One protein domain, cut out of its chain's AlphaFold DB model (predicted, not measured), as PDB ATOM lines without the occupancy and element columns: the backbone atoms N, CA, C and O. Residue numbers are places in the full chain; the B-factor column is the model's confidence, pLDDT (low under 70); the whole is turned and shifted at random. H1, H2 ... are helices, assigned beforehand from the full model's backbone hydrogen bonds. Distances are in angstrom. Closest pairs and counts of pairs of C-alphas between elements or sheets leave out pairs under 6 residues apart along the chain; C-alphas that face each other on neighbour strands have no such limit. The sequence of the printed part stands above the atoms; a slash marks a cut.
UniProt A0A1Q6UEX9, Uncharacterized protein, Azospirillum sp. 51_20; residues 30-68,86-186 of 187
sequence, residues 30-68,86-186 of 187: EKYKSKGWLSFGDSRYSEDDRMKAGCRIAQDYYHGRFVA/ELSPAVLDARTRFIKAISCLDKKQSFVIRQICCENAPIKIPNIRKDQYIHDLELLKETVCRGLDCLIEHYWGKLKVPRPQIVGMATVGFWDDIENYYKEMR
ATOM      1  N   GLU A  30     130.410 103.398 138.096       93.12
ATOM      2  CA  GLU A  30     130.048 101.975 138.218       93.12
ATOM      3  C   GLU A  30     128.556 101.738 138.002       93.12
ATOM      4  O   GLU A  30     128.175 100.782 137.327       93.12
ATOM      5  N   LYS A  31     127.701 102.633 138.513       91.94
ATOM      6  CA  LYS A  31     126.257 102.594 138.237       91.94
ATOM      7  C   LYS A  31     125.954 102.787 136.754       91.94
ATOM      8  O   LYS A  31     124.966 102.262 136.254       91.94
ATOM      9  N   TYR A  32     126.748 103.585 136.046       94.00
ATOM     10  CA  TYR A  32     126.581 103.788 134.607       94.00
ATOM     11  C   TYR A  32     127.080 102.580 133.819       94.00
ATOM     12  O   TYR A  32     126.411 102.162 132.875       94.00
ATOM     13  N   LYS A  33     128.174 101.948 134.258       93.81
ATOM     14  CA  LYS A  33     128.627 100.667 133.712       93.81
ATOM     15  C   LYS A  33     127.563  99.580 133.876       93.81
ATOM     16  O   LYS A  33     127.174  98.973 132.888       93.81
ATOM     17  N   SER A  34     127.016  99.390 135.080       90.56
ATOM     18  CA  SER A  34     125.991  98.360 135.331       90.56
ATOM     19  C   SER A  34     124.693  98.582 134.547       90.56
ATOM     20  O   SER A  34     123.990  97.627 134.234       90.56
ATOM     21  N   LYS A  35     124.391  99.833 134.179       90.56
ATOM     22  CA  LYS A  35     123.276 100.197 133.289       90.56
ATOM     23  C   LYS A  35     123.591 100.049 131.795       90.56
ATOM     24  O   LYS A  35     122.746 100.411 130.978       90.56
ATOM     25  N   GLY A  36     124.793  99.605 131.426       92.50
ATOM     26  CA  GLY A  36     125.230  99.492 130.034       92.50
ATOM     27  C   GLY A  36     125.441 100.839 129.341       92.50
ATOM     28  O   GLY A  36     125.313 100.936 128.128       92.50
ATOM     29  N   TRP A  37     125.713 101.920 130.080       94.81
ATOM     30  CA  TRP A  37     125.992 103.214 129.444       94.81
ATOM     31  C   TRP A  37     127.377 103.233 128.813       94.81
ATOM     32  O   TRP A  37     127.547 103.839 127.765       94.81
ATOM     33  N   LEU A  38     128.355 102.568 129.436       94.94
ATOM     34  CA  LEU A  38     129.742 102.579 128.966       94.94
ATOM     35  C   LEU A  38     129.974 101.711 127.725       94.94
ATOM     36  O   LEU A  38     131.063 101.753 127.167       94.94
ATOM     37  N   SER A  39     128.980 100.952 127.268       92.75
ATOM     38  CA  SER A  39     129.009 100.238 125.987       92.75
ATOM     39  C   SER A  39     128.375 101.041 124.843       92.75
ATOM     40  O   SER A  39     128.330 100.565 123.712       92.75
ATOM     41  N   PHE A  40     127.898 102.261 125.107       89.81
ATOM     42  CA  PHE A  40     127.279 103.118 124.101       89.81
ATOM     43  C   PHE A  40     128.320 103.713 123.134       89.81
ATOM     44  O   PHE A  40     129.424 104.075 123.536       89.81
ATOM     45  N   GLY A  41     127.945 103.880 121.862       82.31
ATOM     46  CA  GLY A  41     128.777 104.540 120.852       82.31
ATOM     47  C   GLY A  41     129.771 103.611 120.145       82.31
ATOM     48  O   GLY A  41     129.422 102.494 119.772       82.31
ATOM     49  N   ASP A  42     130.990 104.110 119.901       79.38
ATOM     50  CA  ASP A  42     132.045 103.396 119.163       79.38
ATOM     51  C   ASP A  42     132.459 102.116 119.916       79.38
ATOM     52  O   ASP A  42     132.639 102.135 121.136       79.38
ATOM     53  N   SER A  43     132.616 101.004 119.194       83.94
ATOM     54  CA  SER A  43     133.051  99.707 119.727       83.94
ATOM     55  C   SER A  43     134.572  99.570 119.838       83.94
ATOM     56  O   SER A  43     135.066  98.546 120.308       83.94
ATOM     57  N   ARG A  44     135.328 100.593 119.420       87.69
ATOM     58  CA  ARG A  44     136.796 100.629 119.498       87.69
ATOM     59  C   ARG A  44     137.336 100.420 120.910       87.69
ATOM     60  O   ARG A  44     138.410  99.843 121.064       87.69
ATOM     61  N   TYR A  45     136.615 100.907 121.914       91.19
ATOM     62  CA  TYR A  45     136.998 100.816 123.316       91.19
ATOM     63  C   TYR A  45     135.943 100.052 124.099       91.19
ATOM     64  O   TYR A  45     134.744 100.287 123.938       91.19
ATOM     65  N   SER A  46     136.392  99.133 124.952       93.38
ATOM     66  CA  SER A  46     135.483  98.367 125.798       93.38
ATOM     67  C   SER A  46     134.944  99.220 126.950       93.38
ATOM     68  O   SER A  46     135.529 100.237 127.342       93.38
ATOM     69  N   GLU A  47     133.845  98.772 127.558       95.00
ATOM     70  CA  GLU A  47     133.341  99.378 128.795       95.00
ATOM     71  C   GLU A  47     134.374  99.338 129.935       95.00
ATOM     72  O   GLU A  47     134.396 100.237 130.777       95.00
ATOM     73  N   ASP A  48     135.263  98.339 129.943       94.62
ATOM     74  CA  ASP A  48     136.352  98.214 130.913       94.62
ATOM     75  C   ASP A  48     137.457  99.243 130.682       94.62
ATOM     76  O   ASP A  48     137.988  99.796 131.647       94.62
ATOM     77  N   ASP A  49     137.787  99.546 129.428       95.12
ATOM     78  CA  ASP A  49     138.774 100.581 129.102       95.12
ATOM     79  C   ASP A  49     138.256 101.963 129.505       95.12
ATOM     80  O   ASP A  49     138.966 102.751 130.136       95.12
ATOM     81  N   ARG A  50     136.971 102.221 129.239       96.56
ATOM     82  CA  ARG A  50     136.274 103.444 129.660       96.56
ATOM     83  C   ARG A  50     136.204 103.558 131.179       96.56
ATOM     84  O   ARG A  50     136.457 104.632 131.727       96.56
ATOM     85  N   MET A  51     135.935 102.452 131.872       96.69
ATOM     86  CA  MET A  51     135.958 102.401 133.333       96.69
ATOM     87  C   MET A  51     137.353 102.731 133.880       96.69
ATOM     88  O   MET A  51     137.489 103.583 134.761       96.69
ATOM     89  N   LYS A  52     138.407 102.122 133.319       96.25
ATOM     90  CA  LYS A  52     139.799 102.410 133.697       96.25
ATOM     91  C   LYS A  52     140.147 103.882 133.483       96.25
ATOM     92  O   LYS A  52     140.784 104.469 134.358       96.25
ATOM     93  N   ALA A  53     139.734 104.489 132.365       97.12
ATOM     94  CA  ALA A  53     139.969 105.913 132.090       97.12
ATOM     95  C   ALA A  53     139.332 106.801 133.160       97.12
ATOM     96  O   ALA A  53     139.998 107.676 133.718       97.12
ATOM     97  N   GLY A  54     138.064 106.540 133.486       96.88
ATOM     98  CA  GLY A  54     137.338 107.280 134.515       96.88
ATOM     99  C   GLY A  54     137.976 107.147 135.902       96.88
ATOM    100  O   GLY A  54     138.156 108.144 136.602       96.88
ATOM    101  N   CYS A  55     138.412 105.942 136.282       95.94
ATOM    102  CA  CYS A  55     139.158 105.731 137.525       95.94
ATOM    103  C   CYS A  55     140.504 106.462 137.531       95.94
ATOM    104  O   CYS A  55     140.894 107.021 138.557       95.94
ATOM    105  N   ARG A  56     141.219 106.478 136.400       96.88
ATOM    106  CA  ARG A  56     142.536 107.113 136.298       96.88
ATOM    107  C   ARG A  56     142.453 108.627 136.471       96.88
ATOM    108  O   ARG A  56     143.217 109.180 137.258       96.88
ATOM    109  N   ILE A  57     141.502 109.287 135.810       96.62
ATOM    110  CA  ILE A  57     141.328 110.735 135.975       96.62
ATOM    111  C   ILE A  57     140.858 111.098 137.388       96.62
ATOM    112  O   ILE A  57     141.342 112.074 137.961       96.62
ATOM    113  N   ALA A  58     139.987 110.283 137.992       95.00
ATOM    114  CA  ALA A  58     139.578 110.455 139.383       95.00
ATOM    115  C   ALA A  58     140.780 110.328 140.332       95.00
ATOM    116  O   ALA A  58     140.969 111.153 141.224       95.00
ATOM    117  N   GLN A  59     141.644 109.334 140.105       93.81
ATOM    118  CA  GLN A  59     142.874 109.154 140.867       93.81
ATOM    119  C   GLN A  59     143.763 110.401 140.784       93.81
ATOM    120  O   GLN A  59     144.212 110.887 141.822       93.81
ATOM    121  N   ASP A  60     143.984 110.940 139.584       94.31
ATOM    122  CA  ASP A  60     144.796 112.145 139.377       94.31
ATOM    123  C   ASP A  60     144.179 113.370 140.066       94.31
ATOM    124  O   ASP A  60     144.892 114.163 140.683       94.31
ATOM    125  N   TYR A  61     142.849 113.477 140.054       93.69
ATOM    126  CA  TYR A  61     142.107 114.524 140.754       93.69
ATOM    127  C   TYR A  61     142.289 114.465 142.282       93.69
ATOM    128  O   TYR A  61     142.615 115.472 142.923       93.69
ATOM    129  N   TYR A  62     142.134 113.286 142.888       90.44
ATOM    130  CA  TYR A  62     142.290 113.124 144.336       90.44
ATOM    131  C   TYR A  62     143.751 113.290 144.780       90.44
ATOM    132  O   TYR A  62     144.018 114.004 145.749       90.44
ATOM    133  N   HIS A  63     144.712 112.714 144.047       90.38
ATOM    134  CA  HIS A  63     146.142 112.881 144.346       90.38
ATOM    135  C   HIS A  63     146.613 114.324 144.130       90.38
ATOM    136  O   HIS A  63     147.458 114.812 144.878       90.38
ATOM    137  N   GLY A  64     146.022 115.035 143.165       87.25
ATOM    138  CA  GLY A  64     146.241 116.463 142.939       87.25
ATOM    139  C   GLY A  64     145.663 117.369 144.035       87.25
ATOM    140  O   GLY A  64     145.879 118.583 144.001       87.25
ATOM    141  N   ARG A  65     144.959 116.793 145.023       85.69
ATOM    142  CA  ARG A  65     144.331 117.489 146.156       85.69
ATOM    143  C   ARG A  65     143.313 118.555 145.743       85.69
ATOM    144  O   ARG A  65     143.079 119.494 146.493       85.69
ATOM    145  N   PHE A  66     142.662 118.395 144.591       81.00
ATOM    146  CA  PHE A  66     141.614 119.321 144.140       81.00
ATOM    147  C   PHE A  66     140.353 119.296 145.027       81.00
ATOM    148  O   PHE A  66     139.540 120.208 144.966       81.00
ATOM    149  N   VAL A  67     140.203 118.273 145.876       68.75
ATOM    150  CA  VAL A  67     139.123 118.151 146.876       68.75
ATOM    151  C   VAL A  67     139.468 118.849 148.199       68.75
ATOM    152  O   VAL A  67     138.584 119.091 149.013       68.75
ATOM    153  N   ALA A  68     140.746 119.164 148.439       52.84
ATOM    154  CA  ALA A  68     141.268 119.462 149.773       52.84
ATOM    155  C   ALA A  68     141.542 120.949 150.053       52.84
ATOM    156  O   ALA A  68     142.226 121.261 151.028       52.84
ATOM    157  N   GLU A  86     154.973 124.057 150.209       70.25
ATOM    158  CA  GLU A  86     155.372 123.583 148.897       70.25
ATOM    159  C   GLU A  86     154.736 122.210 148.707       70.25
ATOM    160  O   GLU A  86     154.929 121.277 149.493       70.25
ATOM    161  N   LEU A  87     153.866 122.118 147.704       80.56
ATOM    162  CA  LEU A  87     153.227 120.859 147.370       80.56
ATOM    163  C   LEU A  87     154.316 119.877 146.961       80.56
ATOM    164  O   LEU A  87     155.231 120.231 146.218       80.56
ATOM    165  N   SER A  88     154.201 118.632 147.421       86.88
ATOM    166  CA  SER A  88     155.178 117.619 147.046       86.88
ATOM    167  C   SER A  88     155.217 117.450 145.519       86.88
ATOM    168  O   SER A  88     154.178 117.592 144.858       86.88
ATOM    169  N   PRO A  89     156.375 117.083 144.937       88.94
ATOM    170  CA  PRO A  89     156.491 116.845 143.499       88.94
ATOM    171  C   PRO A  89     155.440 115.863 142.961       88.94
ATOM    172  O   PRO A  89     154.917 116.058 141.871       88.94
ATOM    173  N   ALA A  90     155.055 114.861 143.759       89.00
ATOM    174  CA  ALA A  90     154.004 113.907 143.407       89.00
ATOM    175  C   ALA A  90     152.614 114.558 143.256       89.00
ATOM    176  O   ALA A  90     151.859 114.195 142.355       89.00
ATOM    177  N   VAL A  91     152.270 115.532 144.108       89.00
ATOM    178  CA  VAL A  91     151.004 116.278 144.000       89.00
ATOM    179  C   VAL A  91     151.030 117.192 142.776       89.00
ATOM    180  O   VAL A  91     150.042 117.268 142.049       89.00
ATOM    181  N   LEU A  92     152.156 117.864 142.520       88.94
ATOM    182  CA  LEU A  92     152.322 118.722 141.342       88.94
ATOM    183  C   LEU A  92     152.251 117.924 140.031       88.94
ATOM    184  O   LEU A  92     151.611 118.363 139.074       88.94
ATOM    185  N   ASP A  93     152.845 116.733 140.001       93.12
ATOM    186  CA  ASP A  93     152.747 115.813 138.870       93.12
ATOM    187  C   ASP A  93     151.301 115.344 138.644       93.12
ATOM    188  O   ASP A  93     150.786 115.444 137.529       93.12
ATOM    189  N   ALA A  94     150.595 114.929 139.702       91.25
ATOM    190  CA  ALA A  94     149.183 114.550 139.609       91.25
ATOM    191  C   ALA A  94     148.302 115.707 139.105       91.25
ATOM    192  O   ALA A  94     147.467 115.505 138.223       91.25
ATOM    193  N   ARG A  95     148.535 116.938 139.589       93.25
ATOM    194  CA  ARG A  95     147.867 118.148 139.075       93.25
ATOM    195  C   ARG A  95     148.143 118.351 137.591       93.25
ATOM    196  O   ARG A  95     147.215 118.608 136.831       93.25
ATOM    197  N   THR A  96     149.395 118.202 137.174       94.88
ATOM    198  CA  THR A  96     149.797 118.362 135.772       94.88
ATOM    199  C   THR A  96     149.125 117.320 134.880       94.88
ATOM    200  O   THR A  96     148.592 117.676 133.829       94.88
ATOM    201  N   ARG A  97     149.099 116.049 135.300       95.81
ATOM    202  CA  ARG A  97     148.411 114.969 134.576       95.81
ATOM    203  C   ARG A  97     146.911 115.223 134.476       95.81
ATOM    204  O   ARG A  97     146.374 115.160 133.376       95.81
ATOM    205  N   PHE A  98     146.262 115.617 135.571       96.25
ATOM    206  CA  PHE A  98     144.841 115.970 135.564       96.25
ATOM    207  C   PHE A  98     144.531 117.142 134.620       96.25
ATOM    208  O   PHE A  98     143.616 117.053 133.805       96.25
ATOM    209  N   ILE A  99     145.304 118.231 134.685       95.12
ATOM    210  CA  ILE A  99     145.093 119.416 133.837       95.12
ATOM    211  C   ILE A  99     145.255 119.055 132.357       95.12
ATOM    212  O   ILE A  99     144.429 119.450 131.535       95.12
ATOM    213  N   LYS A 100     146.282 118.269 132.015       96.75
ATOM    214  CA  LYS A 100     146.493 117.796 130.641       96.75
ATOM    215  C   LYS A 100     145.349 116.894 130.169       96.75
ATOM    216  O   LYS A 100     144.870 117.082 129.053       96.75
ATOM    217  N   ALA A 101     144.870 115.992 131.023       97.06
ATOM    218  CA  ALA A 101     143.740 115.119 130.725       97.06
ATOM    219  C   ALA A 101     142.441 115.910 130.501       97.06
ATOM    220  O   ALA A 101     141.726 115.670 129.540       97.06
ATOM    221  N   ILE A 102     142.147 116.919 131.323       96.50
ATOM    222  CA  ILE A 102     140.979 117.786 131.102       96.50
ATOM    223  C   ILE A 102     141.131 118.622 129.825       96.50
ATOM    224  O   ILE A 102     140.147 118.842 129.125       96.50
ATOM    225  N   SER A 103     142.348 119.058 129.488       95.62
ATOM    226  CA  SER A 103     142.594 119.880 128.295       95.62
ATOM    227  C   SER A 103     142.353 119.160 126.964       95.62
ATOM    228  O   SER A 103     142.172 119.829 125.951       95.62
ATOM    229  N   CYS A 104     142.331 117.820 126.946       95.50
ATOM    230  CA  CYS A 104     142.001 117.060 125.738       95.50
ATOM    231  C   CYS A 104     140.489 116.887 125.525       95.50
ATOM    232  O   CYS A 104     140.083 116.331 124.507       95.50
ATOM    233  N   LEU A 105     139.667 117.332 126.479       96.94
ATOM    234  CA  LEU A 105     138.213 117.247 126.427       96.94
ATOM    235  C   LEU A 105     137.612 118.573 125.967       96.94
ATOM    236  O   LEU A 105     138.111 119.651 126.294       96.94
ATOM    237  N   ASP A 106     136.477 118.504 125.274       96.38
ATOM    238  CA  ASP A 106     135.683 119.705 125.039       96.38
ATOM    239  C   ASP A 106     135.025 120.218 126.343       96.38
ATOM    240  O   ASP A 106     135.039 119.576 127.401       96.38
ATOM    241  N   LYS A 107     134.422 121.411 126.292       94.88
ATOM    242  CA  LYS A 107     133.797 122.035 127.471       94.88
ATOM    243  C   LYS A 107     132.650 121.199 128.065       94.88
ATOM    244  O   LYS A 107     132.445 121.225 129.276       94.88
ATOM    245  N   LYS A 108     131.886 120.480 127.237       95.44
ATOM    246  CA  LYS A 108     130.761 119.652 127.701       95.44
ATOM    247  C   LYS A 108     131.282 118.355 128.316       95.44
ATOM    248  O   LYS A 108     130.895 118.008 129.426       95.44
ATOM    249  N   GLN A 109     132.202 117.686 127.632       97.12
ATOM    250  CA  GLN A 109     132.878 116.477 128.085       97.12
ATOM    251  C   GLN A 109     133.615 116.718 129.402       97.12
ATOM    252  O   GLN A 109     133.406 115.976 130.352       97.12
ATOM    253  N   SER A 110     134.418 117.780 129.506       96.06
ATOM    254  CA  SER A 110     135.147 118.111 130.739       96.06
ATOM    255  C   SER A 110     134.214 118.308 131.932       96.06
ATOM    256  O   SER A 110     134.478 117.762 133.002       96.06
ATOM    257  N   PHE A 111     133.097 119.021 131.751       95.19
ATOM    258  CA  PHE A 111     132.075 119.172 132.785       95.19
ATOM    259  C   PHE A 111     131.499 117.814 133.208       95.19
ATOM    260  O   PHE A 111     131.518 117.469 134.391       95.19
ATOM    261  N   VAL A 112     131.046 117.022 132.233       96.38
ATOM    262  CA  VAL A 112     130.392 115.731 132.468       96.38
ATOM    263  C   VAL A 112     131.330 114.740 133.162       96.38
ATOM    264  O   VAL A 112     130.971 114.137 134.173       96.38
ATOM    265  N   ILE A 113     132.554 114.608 132.654       97.31
ATOM    266  CA  ILE A 113     133.577 113.709 133.185       97.31
ATOM    267  C   ILE A 113     134.013 114.135 134.585       97.31
ATOM    268  O   ILE A 113     134.115 113.281 135.466       97.31
ATOM    269  N   ARG A 114     134.229 115.434 134.829       95.06
ATOM    270  CA  ARG A 114     134.583 115.933 136.164       95.06
ATOM    271  C   ARG A 114     133.475 115.625 137.171       95.06
ATOM    272  O   ARG A 114     133.762 115.073 138.230       95.06
ATOM    273  N   GLN A 115     132.221 115.905 136.827       94.94
ATOM    274  CA  GLN A 115     131.096 115.665 137.727       94.94
ATOM    275  C   GLN A 115     130.914 114.168 138.041       94.94
ATOM    276  O   GLN A 115     130.783 113.784 139.203       94.94
ATOM    277  N   ILE A 116     130.981 113.298 137.029       95.31
ATOM    278  CA  ILE A 116     130.765 111.852 137.204       95.31
ATOM    279  C   ILE A 116     131.966 111.163 137.857       95.31
ATOM    280  O   ILE A 116     131.791 110.406 138.810       95.31
ATOM    281  N   CYS A 117     133.176 111.385 137.340       96.00
ATOM    282  CA  CYS A 117     134.359 110.619 137.738       96.00
ATOM    283  C   CYS A 117     135.051 111.222 138.966       96.00
ATOM    284  O   CYS A 117     135.541 110.480 139.809       96.00
ATOM    285  N   CYS A 118     135.097 112.552 139.083       93.31
ATOM    286  CA  CYS A 118     135.877 113.231 140.125       93.31
ATOM    287  C   CYS A 118     135.016 113.636 141.328       93.31
ATOM    288  O   CYS A 118     135.412 113.458 142.478       93.31
ATOM    289  N   GLU A 119     133.825 114.178 141.074       91.69
ATOM    290  CA  GLU A 119     132.890 114.590 142.130       91.69
ATOM    291  C   GLU A 119     131.961 113.450 142.564       91.69
ATOM    292  O   GLU A 119     131.264 113.573 143.570       91.69
ATOM    293  N   ASN A 120     131.970 112.329 141.832       91.25
ATOM    294  CA  ASN A 120     131.098 111.180 142.064       91.25
ATOM    295  C   ASN A 120     129.612 111.588 142.157       91.25
ATOM    296  O   ASN A 120     128.851 111.079 142.986       91.25
ATOM    297  N   ALA A 121     129.205 112.538 141.311       90.19
ATOM    298  CA  ALA A 121     127.881 113.140 141.309       90.19
ATOM    299  C   ALA A 121     127.130 112.816 140.003       90.19
ATOM    300  O   ALA A 121     127.674 112.981 138.909       90.19
ATOM    301  N   PRO A 122     125.867 112.356 140.072       90.69
ATOM    302  CA  PRO A 122     125.080 112.097 138.875       90.69
ATOM    303  C   PRO A 122     124.639 113.409 138.222       90.69
ATOM    304  O   PRO A 122     124.344 114.394 138.904       90.69
ATOM    305  N   ILE A 123     124.522 113.403 136.895       90.94
ATOM    306  CA  ILE A 123     123.916 114.516 136.161       90.94
ATOM    307  C   ILE A 123     122.403 114.337 136.164       90.94
ATOM    308  O   ILE A 123     121.878 113.291 135.781       90.94
ATOM    309  N   LYS A 124     121.700 115.368 136.632       90.69
ATOM    310  CA  LYS A 124     120.240 115.394 136.672       90.69
ATOM    311  C   LYS A 124     119.721 115.944 135.348       90.69
ATOM    312  O   LYS A 124     119.989 117.096 135.023       90.69
ATOM    313  N   ILE A 125     118.964 115.130 134.620       88.75
ATOM    314  CA  ILE A 125     118.249 115.554 133.413       88.75
ATOM    315  C   ILE A 125     116.807 115.876 133.817       88.75
ATOM    316  O   ILE A 125     116.141 115.007 134.391       88.75
ATOM    317  N   PRO A 126     116.315 117.101 133.571       87.94
ATOM    318  CA  PRO A 126     114.944 117.463 133.899       87.94
ATOM    319  C   PRO A 126     113.964 116.677 133.017       87.94
ATOM    320  O   PRO A 126     114.054 116.687 131.794       87.94
ATOM    321  N   ASN A 127     113.002 115.996 133.639       88.25
ATOM    322  CA  ASN A 127     111.989 115.219 132.926       88.25
ATOM    323  C   ASN A 127     110.742 116.076 132.661       88.25
ATOM    324  O   ASN A 127     109.721 115.924 133.327       88.25
ATOM    325  N   ILE A 128     110.865 117.033 131.737       87.19
ATOM    326  CA  ILE A 128     109.761 117.932 131.355       87.19
ATOM    327  C   ILE A 128     108.841 117.231 130.350       87.19
ATOM    328  O   ILE A 128     107.620 117.254 130.488       87.19
ATOM    329  N   ARG A 129     109.434 116.583 129.341       92.12
ATOM    330  CA  ARG A 129     108.739 115.755 128.352       92.12
ATOM    331  C   ARG A 129     109.534 114.479 128.091       92.12
ATOM    332  O   ARG A 129     110.763 114.492 128.133       92.12
ATOM    333  N   LYS A 130     108.826 113.386 127.794       92.56
ATOM    334  CA  LYS A 130     109.421 112.052 127.626       92.56
ATOM    335  C   LYS A 130     110.392 111.977 126.442       92.56
ATOM    336  O   LYS A 130     111.448 111.371 126.570       92.56
ATOM    337  N   ASP A 131     110.031 112.586 125.319       92.75
ATOM    338  CA  ASP A 131     110.852 112.678 124.106       92.75
ATOM    339  C   ASP A 131     112.157 113.440 124.364       92.75
ATOM    340  O   ASP A 131     113.239 112.913 124.108       92.75
ATOM    341  N   GLN A 132     112.054 114.627 124.967       93.50
ATOM    342  CA  GLN A 132     113.212 115.438 125.339       93.50
ATOM    343  C   GLN A 132     114.125 114.701 126.325       93.50
ATOM    344  O   GLN A 132     115.337 114.666 126.145       93.50
ATOM    345  N   TYR A 133     113.543 114.060 127.342       93.75
ATOM    346  CA  TYR A 133     114.300 113.307 128.339       93.75
ATOM    347  C   TYR A 133     115.106 112.160 127.715       93.75
ATOM    348  O   TYR A 133     116.270 111.978 128.063       93.75
ATOM    349  N   ILE A 134     114.505 111.390 126.799       93.75
ATOM    350  CA  ILE A 134     115.198 110.291 126.108       93.75
ATOM    351  C   ILE A 134     116.348 110.844 125.265       93.75
ATOM    352  O   ILE A 134     117.462 110.332 125.360       93.75
ATOM    353  N   HIS A 135     116.098 111.913 124.505       94.31
ATOM    354  CA  HIS A 135     117.119 112.560 123.686       94.31
ATOM    355  C   HIS A 135     118.304 113.059 124.526       94.31
ATOM    356  O   HIS A 135     119.454 112.724 124.243       94.31
ATOM    357  N   ASP A 136     118.035 113.797 125.604       94.06
ATOM    358  CA  ASP A 136     119.078 114.329 126.487       94.06
ATOM    359  C   ASP A 136     119.850 113.212 127.198       94.06
ATOM    360  O   ASP A 136     121.054 113.327 127.442       94.06
ATOM    361  N   LEU A 137     119.171 112.107 127.523       94.19
ATOM    362  CA  LEU A 137     119.794 110.933 128.120       94.19
ATOM    363  C   LEU A 137     120.761 110.251 127.148       94.19
ATOM    364  O   LEU A 137     121.849 109.843 127.558       94.19
ATOM    365  N   GLU A 138     120.388 110.119 125.877       94.31
ATOM    366  CA  GLU A 138     121.265 109.584 124.830       94.31
ATOM    367  C   GLU A 138     122.453 110.508 124.563       94.31
ATOM    368  O   GLU A 138     123.592 110.041 124.547       94.31
ATOM    369  N   LEU A 139     122.214 111.820 124.482       94.50
ATOM    370  CA  LEU A 139     123.270 112.824 124.339       94.50
ATOM    371  C   LEU A 139     124.265 112.761 125.505       94.50
ATOM    372  O   LEU A 139     125.480 112.862 125.310       94.50
ATOM    373  N   LEU A 140     123.770 112.574 126.733       95.38
ATOM    374  CA  LEU A 140     124.619 112.421 127.907       95.38
ATOM    375  C   LEU A 140     125.468 111.147 127.818       95.38
ATOM    376  O   LEU A 140     126.674 111.222 128.047       95.38
ATOM    377  N   LYS A 141     124.876 109.998 127.464       95.88
ATOM    378  CA  LYS A 141     125.617 108.735 127.282       95.88
ATOM    379  C   LYS A 141     126.727 108.887 126.249       95.88
ATOM    380  O   LYS A 141     127.861 108.489 126.509       95.88
ATOM    381  N   GLU A 142     126.412 109.498 125.110       95.56
ATOM    382  CA  GLU A 142     127.383 109.763 124.054       95.56
ATOM    383  C   GLU A 142     128.511 110.676 124.544       95.56
ATOM    384  O   GLU A 142     129.686 110.378 124.336       95.56
ATOM    385  N   THR A 143     128.167 111.761 125.242       96.50
ATOM    386  CA  THR A 143     129.143 112.718 125.777       96.50
ATOM    387  C   THR A 143     130.077 112.055 126.792       96.50
ATOM    388  O   THR A 143     131.285 112.295 126.755       96.50
ATOM    389  N   VAL A 144     129.542 111.196 127.668       96.62
ATOM    390  CA  VAL A 144     130.338 110.400 128.617       96.62
ATOM    391  C   VAL A 144     131.292 109.477 127.866       96.62
ATOM    392  O   VAL A 144     132.490 109.517 128.127       96.62
ATOM    393  N   CYS A 145     130.791 108.672 126.926       96.75
ATOM    394  CA  CYS A 145     131.616 107.687 126.224       96.75
ATOM    395  C   CYS A 145     132.703 108.359 125.385       96.75
ATOM    396  O   CYS A 145     133.868 108.015 125.533       96.75
ATOM    397  N   ARG A 146     132.362 109.391 124.603       96.12
ATOM    398  CA  ARG A 146     133.347 110.157 123.823       96.12
ATOM    399  C   ARG A 146     134.398 110.820 124.713       96.12
ATOM    400  O   ARG A 146     135.576 110.796 124.377       96.12
ATOM    401  N   GLY A 147     133.988 111.385 125.850       96.88
ATOM    402  CA  GLY A 147     134.924 111.968 126.810       96.88
ATOM    403  C   GLY A 147     135.885 110.924 127.385       96.88
ATOM    404  O   GLY A 147     137.088 111.164 127.448       96.88
ATOM    405  N   LEU A 148     135.380 109.744 127.753       97.12
ATOM    406  CA  LEU A 148     136.214 108.635 128.223       97.12
ATOM    407  C   LEU A 148     137.135 108.106 127.118       97.12
ATOM    408  O   LEU A 148     138.294 107.835 127.401       97.12
ATOM    409  N   ASP A 149     136.678 108.041 125.870       96.00
ATOM    410  CA  ASP A 149     137.494 107.627 124.724       96.00
ATOM    411  C   ASP A 149     138.662 108.600 124.486       96.00
ATOM    412  O   ASP A 149     139.806 108.172 124.315       96.00
ATOM    413  N   CYS A 150     138.422 109.913 124.583       96.25
ATOM    414  CA  CYS A 150     139.488 110.919 124.547       96.25
ATOM    415  C   CYS A 150     140.502 110.728 125.688       96.25
ATOM    416  O   CYS A 150     141.708 110.871 125.473       96.25
ATOM    417  N   LEU A 151     140.039 110.370 126.889       96.94
ATOM    418  CA  LEU A 151     140.930 110.054 128.006       96.94
ATOM    419  C   LEU A 151     141.716 108.764 127.781       96.94
ATOM    420  O   LEU A 151     142.889 108.706 128.148       96.94
ATOM    421  N   ILE A 152     141.111 107.745 127.168       95.88
ATOM    422  CA  ILE A 152     141.818 106.513 126.813       95.88
ATOM    423  C   ILE A 152     142.976 106.844 125.871       95.88
ATOM    424  O   ILE A 152     144.115 106.453 126.132       95.88
ATOM    425  N   GLU A 153     142.706 107.625 124.823       95.06
ATOM    426  CA  GLU A 153     143.739 108.082 123.892       95.06
ATOM    427  C   GLU A 153     144.817 108.929 124.581       95.06
ATOM    428  O   GLU A 153     145.995 108.814 124.244       95.06
ATOM    429  N   HIS A 154     144.441 109.753 125.563       95.50
ATOM    430  CA  HIS A 154     145.383 110.562 126.333       95.50
ATOM    431  C   HIS A 154     146.319 109.713 127.207       95.50
ATOM    432  O   HIS A 154     147.529 109.945 127.218       95.50
ATOM    433  N   TYR A 155     145.774 108.742 127.945       94.38
ATOM    434  CA  TYR A 155     146.535 107.963 128.924       94.38
ATOM    435  C   TYR A 155     147.306 106.793 128.315       94.38
ATOM    436  O   TYR A 155     148.399 106.478 128.787       94.38
ATOM    437  N   TRP A 156     146.751 106.147 127.290       94.12
ATOM    438  CA  TRP A 156     147.305 104.916 126.713       94.12
ATOM    439  C   TRP A 156     147.622 105.020 125.222       94.12
ATOM    440  O   TRP A 156     148.126 104.067 124.630       94.12
ATOM    441  N   GLY A 157     147.397 106.186 124.618       89.69
ATOM    442  CA  GLY A 157     147.631 106.409 123.200       89.69
ATOM    443  C   GLY A 157     146.492 105.896 122.321       89.69
ATOM    444  O   GLY A 157     145.560 105.217 122.752       89.69
ATOM    445  N   LYS A 158     146.569 106.241 121.035       82.62
ATOM    446  CA  LYS A 158     145.589 105.790 120.047       82.62
ATOM    447  C   LYS A 158     145.788 104.312 119.753       82.62
ATOM    448  O   LYS A 158     146.906 103.879 119.466       82.62
ATOM    449  N   LEU A 159     144.689 103.558 119.730       71.94
ATOM    450  CA  LEU A 159     144.709 102.229 119.137       71.94
ATOM    451  C   LEU A 159     145.127 102.374 117.674       71.94
ATOM    452  O   LEU A 159     144.538 103.150 116.917       71.94
ATOM    453  N   LYS A 160     146.159 101.628 117.274       61.75
ATOM    454  CA  LYS A 160     146.505 101.472 115.862       61.75
ATOM    455  C   LYS A 160     145.422 100.613 115.223       61.75
ATOM    456  O   LYS A 160     145.588  99.406 115.088       61.75
ATOM    457  N   VAL A 161     144.298 101.226 114.868       58.66
ATOM    458  CA  VAL A 161     143.316 100.566 114.013       58.66
ATOM    459  C   VAL A 161     144.002 100.414 112.654       58.66
ATOM    460  O   VAL A 161     144.406 101.433 112.078       58.66
ATOM    461  N   PRO A 162     144.233  99.187 112.150       50.03
ATOM    462  CA  PRO A 162     144.714  99.031 110.788       50.03
ATOM    463  C   PRO A 162     143.719  99.764 109.892       50.03
ATOM    464  O   PRO A 162     142.510  99.573 110.040       50.03
ATOM    465  N   ARG A 163     144.207 100.658 109.017       49.03
ATOM    466  CA  ARG A 163     143.327 101.298 108.029       49.03
ATOM    467  C   ARG A 163     142.525 100.174 107.379       49.03
ATOM    468  O   ARG A 163     143.168  99.205 106.962       49.03
ATOM    469  N   PRO A 164     141.185 100.264 107.312       53.62
ATOM    470  CA  PRO A 164     140.428  99.299 106.542       53.62
ATOM    471  C   PRO A 164     141.052  99.293 105.151       53.62
ATOM    472  O   PRO A 164     141.091 100.321 104.471       53.62
ATOM    473  N   GLN A 165     141.671  98.168 104.788       49.97
ATOM    474  CA  GLN A 165     142.105  97.981 103.419       49.97
ATOM    475  C   GLN A 165     140.827  98.082 102.596       49.97
ATOM    476  O   GLN A 165     139.811  97.493 102.963       49.97
ATOM    477  N   ILE A 166     140.846  98.886 101.538       54.75
ATOM    478  CA  ILE A 166     139.756  98.882 100.571       54.75
ATOM    479  C   ILE A 166     139.819  97.499  99.920       54.75
ATOM    480  O   ILE A 166     140.601  97.273  99.003       54.75
ATOM    481  N   VAL A 167     139.080  96.536 100.470       52.62
ATOM    482  CA  VAL A 167     138.955  95.195  99.902       52.62
ATOM    483  C   VAL A 167     137.778  95.258  98.943       52.62
ATOM    484  O   VAL A 167     136.629  95.013  99.293       52.62
ATOM    485  N   GLY A 168     138.073  95.726  97.742       49.81
ATOM    486  CA  GLY A 168     137.126  95.928  96.658       49.81
ATOM    487  C   GLY A 168     137.869  96.608  95.523       49.81
ATOM    488  O   GLY A 168     138.726  97.448  95.789       49.81
ATOM    489  N   MET A 169     137.598  96.202  94.283       48.62
ATOM    490  CA  MET A 169     138.198  96.752  93.066       48.62
ATOM    491  C   MET A 169     137.918  98.260  92.943       48.62
ATOM    492  O   MET A 169     137.096  98.699  92.153       48.62
ATOM    493  N   ALA A 170     138.651  99.082  93.684       47.91
ATOM    494  CA  ALA A 170     139.049 100.399  93.223       47.91
ATOM    495  C   ALA A 170     140.331 100.216  92.396       47.91
ATOM    496  O   ALA A 170     141.359 100.845  92.642       47.91
ATOM    497  N   THR A 171     140.293  99.281  91.442       45.34
ATOM    498  CA  THR A 171     141.195  99.339  90.303       45.34
ATOM    499  C   THR A 171     140.871 100.644  89.595       45.34
ATOM    500  O   THR A 171     139.710 100.960  89.348       45.34
ATOM    501  N   VAL A 172     141.917 101.433  89.382       49.81
ATOM    502  CA  VAL A 172     141.972 102.600  88.503       49.81
ATOM    503  C   VAL A 172     140.906 102.495  87.400       49.81
ATOM    504  O   VAL A 172     140.917 101.520  86.656       49.81
ATOM    505  N   GLY A 173     139.972 103.450  87.345       54.62
ATOM    506  CA  GLY A 173     138.907 103.475  86.331       54.62
ATOM    507  C   GLY A 173     137.469 103.267  86.824       54.62
ATOM    508  O   GLY A 173     136.565 103.227  86.002       54.62
ATOM    509  N   PHE A 174     137.198 103.199  88.138       51.22
ATOM    510  CA  PHE A 174     135.811 103.091  88.652       51.22
ATOM    511  C   PHE A 174     134.859 104.161  88.079       51.22
ATOM    512  O   PHE A 174     133.705 103.874  87.770       51.22
ATOM    513  N   TRP A 175     135.350 105.392  87.919       51.06
ATOM    514  CA  TRP A 175     134.577 106.478  87.314       51.06
ATOM    515  C   TRP A 175     134.453 106.361  85.791       51.06
ATOM    516  O   TRP A 175     133.500 106.900  85.236       51.06
ATOM    517  N   ASP A 176     135.361 105.639  85.137       61.28
ATOM    518  CA  ASP A 176     135.386 105.475  83.681       61.28
ATOM    519  C   ASP A 176     134.355 104.432  83.205       61.28
ATOM    520  O   ASP A 176     133.857 104.532  82.088       61.28
ATOM    521  N   ASP A 177     133.963 103.484  84.070       54.59
ATOM    522  CA  ASP A 177     133.016 102.401  83.744       54.59
ATOM    523  C   ASP A 177     131.636 102.519  84.424       54.59
ATOM    524  O   ASP A 177     130.784 101.628  84.319       54.59
ATOM    525  N   ILE A 178     131.362 103.641  85.098       61.25
ATOM    526  CA  ILE A 178     130.127 103.819  85.880       61.25
ATOM    527  C   ILE A 178     128.860 103.772  85.002       61.25
ATOM    528  O   ILE A 178     127.811 103.296  85.441       61.25
ATOM    529  N   GLU A 179     128.947 104.196  83.737       57.88
ATOM    530  CA  GLU A 179     127.833 104.116  82.782       57.88
ATOM    531  C   GLU A 179     127.484 102.679  82.377       57.88
ATOM    532  O   GLU A 179     126.306 102.371  82.174       57.88
ATOM    533  N   ASN A 180     128.476 101.791  82.261       63.16
ATOM    534  CA  ASN A 180     128.248 100.388  81.913       63.16
ATOM    535  C   ASN A 180     127.580  99.645  83.076       63.16
ATOM    536  O   ASN A 180     126.602  98.927  82.866       63.16
ATOM    537  N   TYR A 181     128.008  99.927  84.309       62.91
ATOM    538  CA  TYR A 181     127.399  99.386  85.525       62.91
ATOM    539  C   TYR A 181     125.898  99.721  85.641       62.91
ATOM    540  O   TYR A 181     125.072  98.848  85.917       62.91
ATOM    541  N   TYR A 182     125.504 100.969  85.359       62.38
ATOM    542  CA  TYR A 182     124.087 101.353  85.379       62.38
ATOM    543  C   TYR A 182     123.265 100.762  84.219       62.38
ATOM    544  O   TYR A 182     122.046 100.626  84.353       62.38
ATOM    545  N   LYS A 183     123.896 100.398  83.094       65.38
ATOM    546  CA  LYS A 183     123.230  99.695  81.981       65.38
ATOM    547  C   LYS A 183     122.971  98.223  82.306       65.38
ATOM    548  O   LYS A 183     121.924  97.710  81.921       65.38
ATOM    549  N   GLU A 184     123.873  97.563  83.029       62.03
ATOM    550  CA  GLU A 184     123.696  96.170  83.465       62.03
ATOM    551  C   GLU A 184     122.641  96.028  84.567       62.03
ATOM    552  O   GLU A 184     121.817  95.122  84.508       62.03
ATOM    553  N   MET A 185     122.582  96.979  85.504       52.66
ATOM    554  CA  MET A 185     121.559  97.051  86.561       52.66
ATOM    555  C   MET A 185     120.126  97.317  86.058       52.66
ATOM    556  O   MET A 185     119.182  97.275  86.845       52.66
ATOM    557  N   ARG A 186     119.950  97.655  84.773       48.28
ATOM    558  CA  ARG A 186     118.642  97.925  84.146       48.28
ATOM    559  C   ARG A 186     118.081  96.743  83.338       48.28
ATOM    560  O   ARG A 186     117.074  96.929  82.653       48.28
TER     561      ARG A 186
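AT A GLANCE: This is residues 30 to 68 and 86 to 186 of the 187 residues of an uncharacterized protein of Azospirillum sp. 51_20 (UniProt A0A1Q6UEX9). H2 and H4 pack crosswise on the later part of long H5, H3 packs on H2, and a thin tail, residues 162 to 186 with H6, sticks out from this body. The printed part has 140 residues with six named helices, H1 to H6 in order, and no named strand: all helix. It is only just extended, close to loose, with a radius of gyration of the C-alphas of 21.7 A, spanning 75 by 45 by 25 A.

IN THESE COORDINATES: H1 is residues 30 to 34, from C-alpha 30 at (130.048, 101.975, 138.218). H2 is 47 to 63, 24.2 A; H3 89 to 103, 20.8 A; H4 107 to 118; H5 130 to 156, 38.6 A; H6 178 to 184, ending at C-alpha 184 (123.696, 96.170, 83.465).

HOW THE PARTS SIT: The hub, H2, touches H5 (closest C-alphas Arg 50 and Leu 148, 5.4 A), H4 (Ala 58 and Cys 118, 4.7 A) and H3 (Asp 60 and Ala 94, 5.0 A), and only just H1, with 3 pairs within 8 A (Lys 33 and Glu 47, 6.9 A). H4 touches H5, about perpendicular at 80 degrees (Gln 109 and Gly 147, 5.1 A). In the six helices every O i to N i+4 pair is within hydrogen-bond range.

THE WHOLE: Residues 69 to 85 are cut out, a 14.7 A gap between C-alphas 68 and 86. Links H1 to H2, H4 to H5 and H5 to H6 are long. Residues 67 to 68 and 160 to 186 have pLDDT under 70.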